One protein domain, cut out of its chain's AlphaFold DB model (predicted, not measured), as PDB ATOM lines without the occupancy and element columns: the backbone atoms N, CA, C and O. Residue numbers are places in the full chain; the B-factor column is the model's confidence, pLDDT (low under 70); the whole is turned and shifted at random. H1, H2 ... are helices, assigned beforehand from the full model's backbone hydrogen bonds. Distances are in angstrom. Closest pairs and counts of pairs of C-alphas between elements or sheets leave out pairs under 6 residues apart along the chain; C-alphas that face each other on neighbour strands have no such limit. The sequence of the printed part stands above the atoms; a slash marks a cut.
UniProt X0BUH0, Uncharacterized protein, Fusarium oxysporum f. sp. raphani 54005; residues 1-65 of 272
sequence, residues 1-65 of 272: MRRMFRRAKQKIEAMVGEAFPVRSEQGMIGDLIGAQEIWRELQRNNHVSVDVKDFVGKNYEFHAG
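What this domain is: This is residues 1 to 65 of the 272 residues of an uncharacterized protein of Fusarium oxysporum f. sp. raphani 54005 (UniProt X0BUH0). Two helices cross steeply, the shorter H1 over residues 28 to 32 of the longer H2, and a 20-residue stretch with no named element, residues 46 to 65, folds back from the far end of H2. The printed part has 65 residues, with H1 then H2 and no named strand; its class is all helix. It is only just compact, close to loose, with a radius of gyration of the C-alphas of 12.4 A and spans of 35 by 23 by 18 A.

Where its parts are: Find C-alpha 2 at (12.743, -33.121, 54.782); from there H1, residues 2 to 16, runs 21.1 A. H2, residues 25 to 45, runs 30.4 A and ends at C-alpha 45, (-5.235, -20.582, 38.297).

How they stand to each other: Look at Ala 8 and Met 28: their C-alphas, the closest of H1 and H2, are 6.3 A apart. The helices touch through residues 4 to 8 and 28 to 32 alone, at a steep tilt of 66 degrees, opposite ways. In both, every O i to N i+4 pair is within hydrogen-bond range.

The domain as a whole: The farthest C-alphas, of Ala 19 and Asn 45, are 36.2 A apart. The printed part has no cut, and the link from H1 to H2 is short. Confidence is low, under 70, at residues 17 to 23 and 56 to 57.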
ATOM      1  N   MET A   1      13.312 -32.339  50.304       79.44
ATOM      2  CA  MET A   1      12.947 -33.656  50.893       79.44
ATOM      3  C   MET A   1      12.465 -33.646  52.354       79.44
ATOM      4  O   MET A   1      11.392 -34.177  52.600       79.44
ATOM      5  N   ARG A   2      13.148 -33.037  53.345       87.38
ATOM      6  CA  ARG A   2      12.743 -33.121  54.782       87.38
ATOM      7  C   ARG A   2      11.271 -32.768  55.074       87.38
ATOM      8  O   ARG A   2      10.633 -33.438  55.882       87.38
ATOM      9  N   ARG A   3      10.728 -31.722  54.434       90.19
ATOM     10  CA  ARG A   3       9.314 -31.310  54.581       90.19
ATOM     11  C   ARG A   3       8.352 -32.387  54.066       90.19
ATOM     12  O   ARG A   3       7.388 -32.703  54.755       90.19
ATOM     13  N   MET A   4       8.663 -32.970  52.912       91.00
ATOM     14  CA  MET A   4       7.897 -34.056  52.304       91.00
ATOM     15  C   MET A   4       7.873 -35.293  53.208       91.00
ATOM     16  O   MET A   4       6.799 -35.774  53.541       91.00
ATOM     17  N   PHE A   5       9.030 -35.736  53.716       90.88
ATOM     18  CA  PHE A   5       9.100 -36.894  54.618       90.88
ATOM     19  C   PHE A   5       8.367 -36.678  55.943       90.88
ATOM     20  O   PHE A   5       7.683 -37.578  56.424       90.88
ATOM     21  N   ARG A   6       8.439 -35.474  56.524       90.88
ATOM     22  CA  ARG A   6       7.629 -35.138  57.707       90.88
ATOM     23  C   ARG A   6       6.137 -35.237  57.410       90.88
ATOM     24  O   ARG A   6       5.400 -35.748  58.244       90.88
ATOM     25  N   ARG A   7       5.695 -34.777  56.235       89.50
ATOM     26  CA  ARG A   7       4.289 -34.879  55.842       89.50
ATOM     27  C   ARG A   7       3.875 -36.328  55.574       89.50
ATOM     28  O   ARG A   7       2.803 -36.713  56.020       89.50
ATOM     29  N   ALA A   8       4.722 -37.126  54.922       89.75
ATOM     30  CA  ALA A   8       4.498 -38.561  54.734       89.75
ATOM     31  C   ALA A   8       4.304 -39.258  56.084       89.75
ATOM     32  O   ALA A   8       3.302 -39.936  56.287       89.75
ATOM     33  N   LYS A   9       5.208 -39.001  57.040       88.44
ATOM     34  CA  LYS A   9       5.107 -39.509  58.412       88.44
ATOM     35  C   LYS A   9       3.784 -39.110  59.073       88.44
ATOM     36  O   LYS A   9       3.089 -39.987  59.565       88.44
ATOM     37  N   GLN A  10       3.403 -37.832  59.017       87.75
ATOM     38  CA  GLN A  10       2.129 -37.352  59.573       87.75
ATOM     39  C   GLN A  10       0.914 -38.069  58.966       87.75
ATOM     40  O   GLN A  10      -0.008 -38.425  59.694       87.75
ATOM     41  N   LYS A  11       0.903 -38.300  57.643       84.75
ATOM     42  CA  LYS A  11      -0.184 -39.048  56.987       84.75
ATOM     43  C   LYS A  11      -0.200 -40.512  57.425       84.75
ATOM     44  O   LYS A  11      -1.271 -41.043  57.689       84.75
ATOM     45  N   ILE A  12       0.966 -41.152  57.518       84.94
ATOM     46  CA  ILE A  12       1.087 -42.533  58.006       84.94
ATOM     47  C   ILE A  12       0.558 -42.640  59.439       84.94
ATOM     48  O   ILE A  12      -0.287 -43.485  59.702       84.94
ATOM     49  N   GLU A  13       0.989 -41.757  60.341       86.12
ATOM     50  CA  GLU A  13       0.543 -41.735  61.740       86.12
ATOM     51  C   GLU A  13      -0.974 -41.542  61.867       86.12
ATOM     52  O   GLU A  13      -1.597 -42.203  62.694       86.12
ATOM     53  N   ALA A  14      -1.580 -40.702  61.019       82.31
ATOM     54  CA  ALA A  14      -3.031 -40.529  60.981       82.31
ATOM     55  C   ALA A  14      -3.763 -41.802  60.510       82.31
ATOM     56  O   ALA A  14      -4.731 -42.218  61.134       82.31
ATOM     57  N   MET A  15      -3.270 -42.468  59.459       79.44
ATOM     58  CA  MET A  15      -3.904 -43.680  58.913       79.44
ATOM     59  C   MET A  15      -3.761 -44.907  59.822       79.44
ATOM     60  O   MET A  15      -4.642 -45.765  59.829       79.44
ATOM     61  N   VAL A  16      -2.677 -45.000  60.603       74.25
ATOM     62  CA  VAL A  16      -2.448 -46.106  61.554       74.25
ATOM     63  C   VAL A  16      -3.565 -46.190  62.606       74.25
ATOM     64  O   VAL A  16      -3.866 -47.282  63.082       74.25
ATOM     65  N   GLY A  17      -4.225 -45.072  62.929       64.75
ATOM     66  CA  GLY A  17      -5.376 -45.041  63.837       64.75
ATOM     67  C   GLY A  17      -6.719 -45.432  63.205       64.75
ATOM     68  O   GLY A  17      -7.678 -45.659  63.936       64.75
ATOM     69  N   GLU A  18      -6.803 -45.528  61.875       69.19
ATOM     70  CA  GLU A  18      -8.072 -45.643  61.135       69.19
ATOM     71  C   GLU A  18      -8.270 -47.005  60.439       69.19
ATOM     72  O   GLU A  18      -9.186 -47.167  59.640       69.19
ATOM     73  N   ALA A  19      -7.420 -47.998  60.728       61.25
ATOM     74  CA  ALA A  19      -7.440 -49.334  60.109       61.25
ATOM     75  C   ALA A  19      -7.330 -49.344  58.565       61.25
ATOM     76  O   ALA A  19      -7.579 -50.369  57.925       61.25
ATOM     77  N   PHE A  20      -6.907 -48.234  57.952       62.00
ATOM     78  CA  PHE A  20      -6.604 -48.186  56.526       62.00
ATOM     79  C   PHE A  20      -5.256 -48.860  56.234       62.00
ATOM     80  O   PHE A  20      -4.288 -48.653  56.974       62.00
ATOM     81  N   PRO A  21      -5.136 -49.629  55.134       62.53
ATOM     82  CA  PRO A  21      -3.851 -50.161  54.711       62.53
ATOM     83  C   PRO A  21      -2.911 -49.001  54.375       62.53
ATOM     84  O   PRO A  21      -3.154 -48.215  53.456       62.53
ATOM     85  N   VAL A  22      -1.824 -48.894  55.139       69.44
ATOM     86  CA  VAL A  22      -0.753 -47.931  54.874       69.44
ATOM     87  C   VAL A  22      -0.210 -48.217  53.473       69.44
ATOM     88  O   VAL A  22       0.215 -49.335  53.179       69.44
ATOM     89  N   ARG A  23      -0.259 -47.215  52.582       66.62
ATOM     90  CA  ARG A  23       0.305 -47.329  51.227       66.62
ATOM     91  C   ARG A  23       1.799 -47.669  51.297       66.62
ATOM     92  O   ARG A  23       2.475 -47.310  52.260       66.62
ATOM     93  N   SER A  24       2.327 -48.304  50.248       80.56
ATOM     94  CA  SER A  24       3.777 -48.478  50.086       80.56
ATOM     95  C   SER A  24       4.504 -47.126  50.129       80.56
ATOM     96  O   SER A  24       3.894 -46.079  49.900       80.56
ATOM     97  N   GLU A  25       5.818 -47.132  50.374       79.75
ATOM     98  CA  GLU A  25       6.638 -45.910  50.322       79.75
ATOM     99  C   GLU A  25       6.436 -45.157  48.995       79.75
ATOM    100  O   GLU A  25       6.166 -43.955  48.999       79.75
ATOM    101  N   GLN A  26       6.453 -45.883  47.872       84.06
ATOM    102  CA  GLN A  26       6.166 -45.338  46.543       84.06
ATOM    103  C   GLN A  26       4.772 -44.703  46.474       84.06
ATOM    104  O   GLN A  26       4.628 -43.584  45.987       84.06
ATOM    105  N   GLY A  27       3.747 -45.378  47.005       85.75
ATOM    106  CA  GLY A  27       2.380 -44.860  47.024       85.75
ATOM    107  C   GLY A  27       2.221 -43.609  47.890       85.75
ATOM    108  O   GLY A  27       1.435 -42.729  47.547       85.75
ATOM    109  N   MET A  28       2.969 -43.499  48.992       88.56
ATOM    110  CA  MET A  28       2.947 -42.321  49.861       88.56
ATOM    111  C   MET A  28       3.674 -41.128  49.236       88.56
ATOM    112  O   MET A  28       3.193 -39.997  49.297       88.56
ATOM    113  N   ILE A  29       4.818 -41.367  48.597       89.44
ATOM    114  CA  ILE A  29       5.552 -40.325  47.876       89.44
ATOM    115  C   ILE A  29       4.760 -39.848  46.654       89.44
ATOM    116  O   ILE A  29       4.620 -38.639  46.472       89.44
ATOM    117  N   GLY A  30       4.170 -40.765  45.881       90.50
ATOM    118  CA  GLY A  30       3.317 -40.427  44.739       90.50
ATOM    119  C   GLY A  30       2.104 -39.585  45.135       90.50
ATOM    120  O   GLY A  30       1.804 -38.589  44.482       90.50
ATOM    121  N   ASP A  31       1.463 -39.912  46.259       89.25
ATOM    122  CA  ASP A  31       0.347 -39.135  46.807       89.25
ATOM    123  C   ASP A  31       0.742 -37.689  47.151       89.25
ATOM    124  O   ASP A  31       0.013 -36.743  46.854       89.25
ATOM    125  N   LEU A  32       1.929 -37.496  47.735       91.81
ATOM    126  CA  LEU A  32       2.439 -36.164  48.057       91.81
ATOM    127  C   LEU A  32       2.852 -35.364  46.818       91.81
ATOM    128  O   LEU A  32       2.672 -34.147  46.820       91.81
ATOM    129  N   ILE A  33       3.378 -36.016  45.776       93.50
ATOM    130  CA  ILE A  33       3.664 -35.367  44.487       93.50
ATOM    131  C   ILE A  33       2.351 -34.935  43.827       93.50
ATOM    132  O   ILE A  33       2.224 -33.780  43.438       93.50
ATOM    133  N   GLY A  34       1.335 -35.802  43.790       91.88
ATOM    134  CA  GLY A  34       0.011 -35.435  43.277       91.88
ATOM    135  C   GLY A  34      -0.599 -34.252  44.036       91.88
ATOM    136  O   GLY A  34      -1.091 -33.303  43.429       91.88
ATOM    137  N   ALA A  35      -0.490 -34.254  45.368       91.44
ATOM    138  CA  ALA A  35      -0.943 -33.142  46.197       91.44
ATOM    139  C   ALA A  35      -0.182 -31.831  45.919       91.44
ATOM    140  O   ALA A  35      -0.784 -30.756  45.935       91.44
ATOM    141  N   GLN A  36       1.126 -31.906  45.654       93.56
ATOM    142  CA  GLN A  36       1.924 -30.757  45.226       93.56
ATOM    143  C   GLN A  36       1.417 -30.186  43.899       93.56
ATOM    144  O   GLN A  36       1.230 -28.975  43.808       93.56
ATOM    145  N   GLU A  37       1.173 -31.025  42.890       92.81
ATOM    146  CA  GLU A  37       0.736 -30.544  41.573       92.81
ATOM    147  C   GLU A  37      -0.667 -29.924  41.619       92.81
ATOM    148  O   GLU A  37      -0.867 -28.836  41.082       92.81
ATOM    149  N   ILE A  38      -1.613 -30.523  42.357       91.69
ATOM    150  CA  ILE A  38      -2.935 -29.912  42.601       91.69
ATOM    151  C   ILE A  38      -2.777 -28.536  43.261       91.69
ATOM    152  O   ILE A  38      -3.425 -27.565  42.865       91.69
ATOM    153  N   TRP A  39      -1.903 -28.434  44.264       92.56
ATOM    154  CA  TRP A  39      -1.653 -27.172  44.952       92.56
ATOM    155  C   TRP A  39      -1.018 -26.122  44.033       92.56
ATOM    156  O   TRP A  39      -1.434 -24.967  44.079       92.56
ATOM    157  N   ARG A  40      -0.061 -26.501  43.175       92.25
ATOM    158  CA  ARG A  40       0.550 -25.598  42.182       92.25
ATOM    159  C   ARG A  40      -0.484 -25.059  41.203       92.25
ATOM    160  O   ARG A  40      -0.506 -23.855  40.962       92.25
ATOM    161  N   GLU A  41      -1.358 -25.918  40.685       91.75
ATOM    162  CA  GLU A  41      -2.436 -25.495  39.789       91.75
ATOM    163  C   GLU A  41      -3.419 -24.553  40.490       91.75
ATOM    164  O   GLU A  41      -3.784 -23.520  39.928       91.75
ATOM    165  N   LEU A  42      -3.754 -24.818  41.757       90.00
ATOM    166  CA  LEU A  42      -4.552 -23.896  42.564       90.00
ATOM    167  C   LEU A  42      -3.854 -22.538  42.750       90.00
ATOM    168  O   LEU A  42      -4.513 -21.511  42.639       90.00
ATOM    169  N   GLN A  43      -2.538 -22.503  42.999       89.81
ATOM    170  CA  GLN A  43      -1.798 -21.237  43.116       89.81
ATOM    171  C   GLN A  43      -1.742 -20.457  41.795       89.81
ATOM    172  O   GLN A  43      -1.763 -19.230  41.817       89.81
ATOM    173  N   ARG A  44      -1.656 -21.148  40.651       91.75
ATOM    174  CA  ARG A  44      -1.571 -20.517  39.324       91.75
ATOM    175  C   ARG A  44      -2.916 -19.993  38.837       91.75
ATOM    176  O   ARG A  44      -2.993 -18.871  38.349       91.75
ATOM    177  N   ASN A  45      -3.956 -20.809  38.967       89.62
ATOM    178  CA  ASN A  45      -5.235 -20.582  38.297       89.62
ATOM    179  C   ASN A  45      -6.353 -20.175  39.262       89.62
ATOM    180  O   ASN A  45      -7.459 -19.870  38.823       89.62
ATOM    181  N   ASN A  46      -6.092 -20.199  40.575       84.19
ATOM    182  CA  ASN A  46      -7.081 -19.976  41.632       84.19
ATOM    183  C   ASN A  46      -8.333 -20.875  41.506       84.19
ATOM    184  O   ASN A  46      -9.404 -20.559  42.022       84.19
ATOM    185  N   HIS A  47      -8.199 -21.998  40.794       80.12
ATOM    186  CA  HIS A  47      -9.245 -22.978  40.546       80.12
ATOM    187  C   HIS A  47      -8.624 -24.327  40.168       80.12
ATOM    188  O   HIS A  47      -7.649 -24.377  39.420       80.12
ATOM    189  N   VAL A  48      -9.226 -25.414  40.651       81.94
ATOM    190  CA  VAL A  48      -8.995 -26.797  40.207       81.94
ATOM    191  C   VAL A  48     -10.320 -27.565  40.285       81.94
ATOM    192  O   VAL A  48     -11.214 -27.187  41.040       81.94
ATOM    193  N   SER A  49     -10.448 -28.656  39.530       79.81
ATOM    194  CA  SER A  49     -11.673 -29.473  39.440       79.81
ATOM    195  C   SER A  49     -11.884 -30.455  40.605       79.81
ATOM    196  O   SER A  49     -12.840 -31.230  40.593       79.81
ATOM    197  N   VAL A  50     -11.004 -30.439  41.606       79.88
ATOM    198  CA  VAL A  50     -11.036 -31.320  42.784       79.88
ATOM    199  C   VAL A  50     -11.408 -30.533  44.042       79.88
ATOM    200  O   VAL A  50     -11.219 -29.319  44.087       79.88
ATOM    201  N   ASP A  51     -11.920 -31.205  45.081       79.19
ATOM    202  CA  ASP A  51     -12.184 -30.541  46.366       79.19
ATOM    203  C   ASP A  51     -10.868 -30.022  46.970       79.19
ATOM    204  O   ASP A  51      -9.948 -30.782  47.279       79.19
ATOM    205  N   VAL A  52     -10.777 -28.699  47.115       78.12
ATOM    206  CA  VAL A  52      -9.572 -28.003  47.578       78.12
ATOM    207  C   VAL A  52      -9.513 -27.804  49.084       78.12
ATOM    208  O   VAL A  52      -8.512 -27.272  49.566       78.12
ATOM    209  N   LYS A  53     -10.538 -28.198  49.853       77.88
ATOM    210  CA  LYS A  53     -10.588 -27.939  51.307       77.88
ATOM    211  C   LYS A  53      -9.323 -28.393  52.038       77.88
ATOM    212  O   LYS A  53      -8.845 -27.686  52.922       77.88
ATOM    213  N   ASP A  54      -8.734 -29.509  51.618       73.00
ATOM    214  CA  ASP A  54      -7.505 -30.039  52.213       73.00
ATOM    215  C   ASP A  54      -6.234 -29.242  51.880       73.00
ATOM    216  O   ASP A  54      -5.234 -29.361  52.603       73.00
ATOM    217  N   PHE A  55      -6.277 -28.436  50.818       76.81
ATOM    218  CA  PHE A  55      -5.165 -27.671  50.253       76.81
ATOM    219  C   PHE A  55      -5.177 -26.195  50.671       76.81
ATOM    220  O   PHE A  55      -4.118 -25.565  50.714       76.81
ATOM    221  N   VAL A  56      -6.345 -25.648  51.021       68.62
ATOM    222  CA  VAL A  56      -6.489 -24.265  51.498       68.62
ATOM    223  C   VAL A  56      -5.739 -24.075  52.824       68.62
ATOM    224  O   VAL A  56      -5.860 -24.869  53.755       68.62
ATOM    225  N   GLY A  57      -4.923 -23.020  52.910       69.44
ATOM    226  CA  GLY A  57      -4.150 -22.679  54.114       69.44
ATOM    227  C   GLY A  57      -2.936 -23.576  54.396       69.44
ATOM    228  O   GLY A  57      -2.238 -23.365  55.388       69.44
ATOM    229  N   LYS A  58      -2.636 -24.557  53.536       81.19
ATOM    230  CA  LYS A  58      -1.436 -25.402  53.632       81.19
ATOM    231  C   LYS A  58      -0.488 -25.116  52.466       81.19
ATOM    232  O   LYS A  58      -0.916 -24.764  51.376       81.19
ATOM    233  N   ASN A  59       0.811 -25.307  52.692       87.50
ATOM    234  CA  ASN A  59       1.830 -25.269  51.640       87.50
ATOM    235  C   ASN A  59       2.236 -26.708  51.275       87.50
ATOM    236  O   ASN A  59       2.792 -27.419  52.120       87.50
ATOM    237  N   TYR A  60       1.928 -27.113  50.040       91.44
ATOM    238  CA  TYR A  60       2.264 -28.422  49.467       91.44
ATOM    239  C   TYR A  60       3.389 -28.357  48.429       91.44
ATOM    240  O   TYR A  60       3.668 -29.356  47.780       91.44
ATOM    241  N   GLU A  61       4.088 -27.232  48.298       92.62
ATOM    242  CA  GLU A  61       5.329 -27.211  47.534       92.62
ATOM    243  C   GLU A  61       6.356 -28.098  48.249       92.62
ATOM    244  O   GLU A  61       6.543 -27.998  49.462       92.62
ATOM    245  N   PHE A  62       7.064 -28.966  47.541       93.12
ATOM    246  CA  PHE A  62       8.183 -29.749  48.079       93.12
ATOM    247  C   PHE A  62       9.427 -29.669  47.194       93.12
ATOM    248  O   PHE A  62      10.466 -30.205  47.591       93.12
ATOM    249  N   HIS A  63       9.328 -28.978  46.055       91.31
ATOM    250  CA  HIS A  63      10.294 -28.972  44.964       91.31
ATOM    251  C   HIS A  63      10.612 -30.390  44.482       91.31
ATOM    252  O   HIS A  63      11.745 -30.694  44.122       91.31
ATOM    253  N   ALA A  64       9.607 -31.271  44.524       92.19
ATOM    254  CA  ALA A  64       9.681 -32.583  43.902       92.19
ATOM    255  C   ALA A  64       9.308 -32.454  42.419       92.19
ATOM    256  O   ALA A  64       8.439 -31.658  42.062       92.19
ATOM    257  N   GLY A  65       9.968 -33.226  41.566       90.94
ATOM    258  CA  GLY A  65       9.676 -33.322  40.140       90.94
ATOM    259  C   GLY A  65       9.739 -34.775  39.691       90.94
ATOM    260  O   GLY A  65      10.218 -35.634  40.435       90.94
TER     261      GLY A  65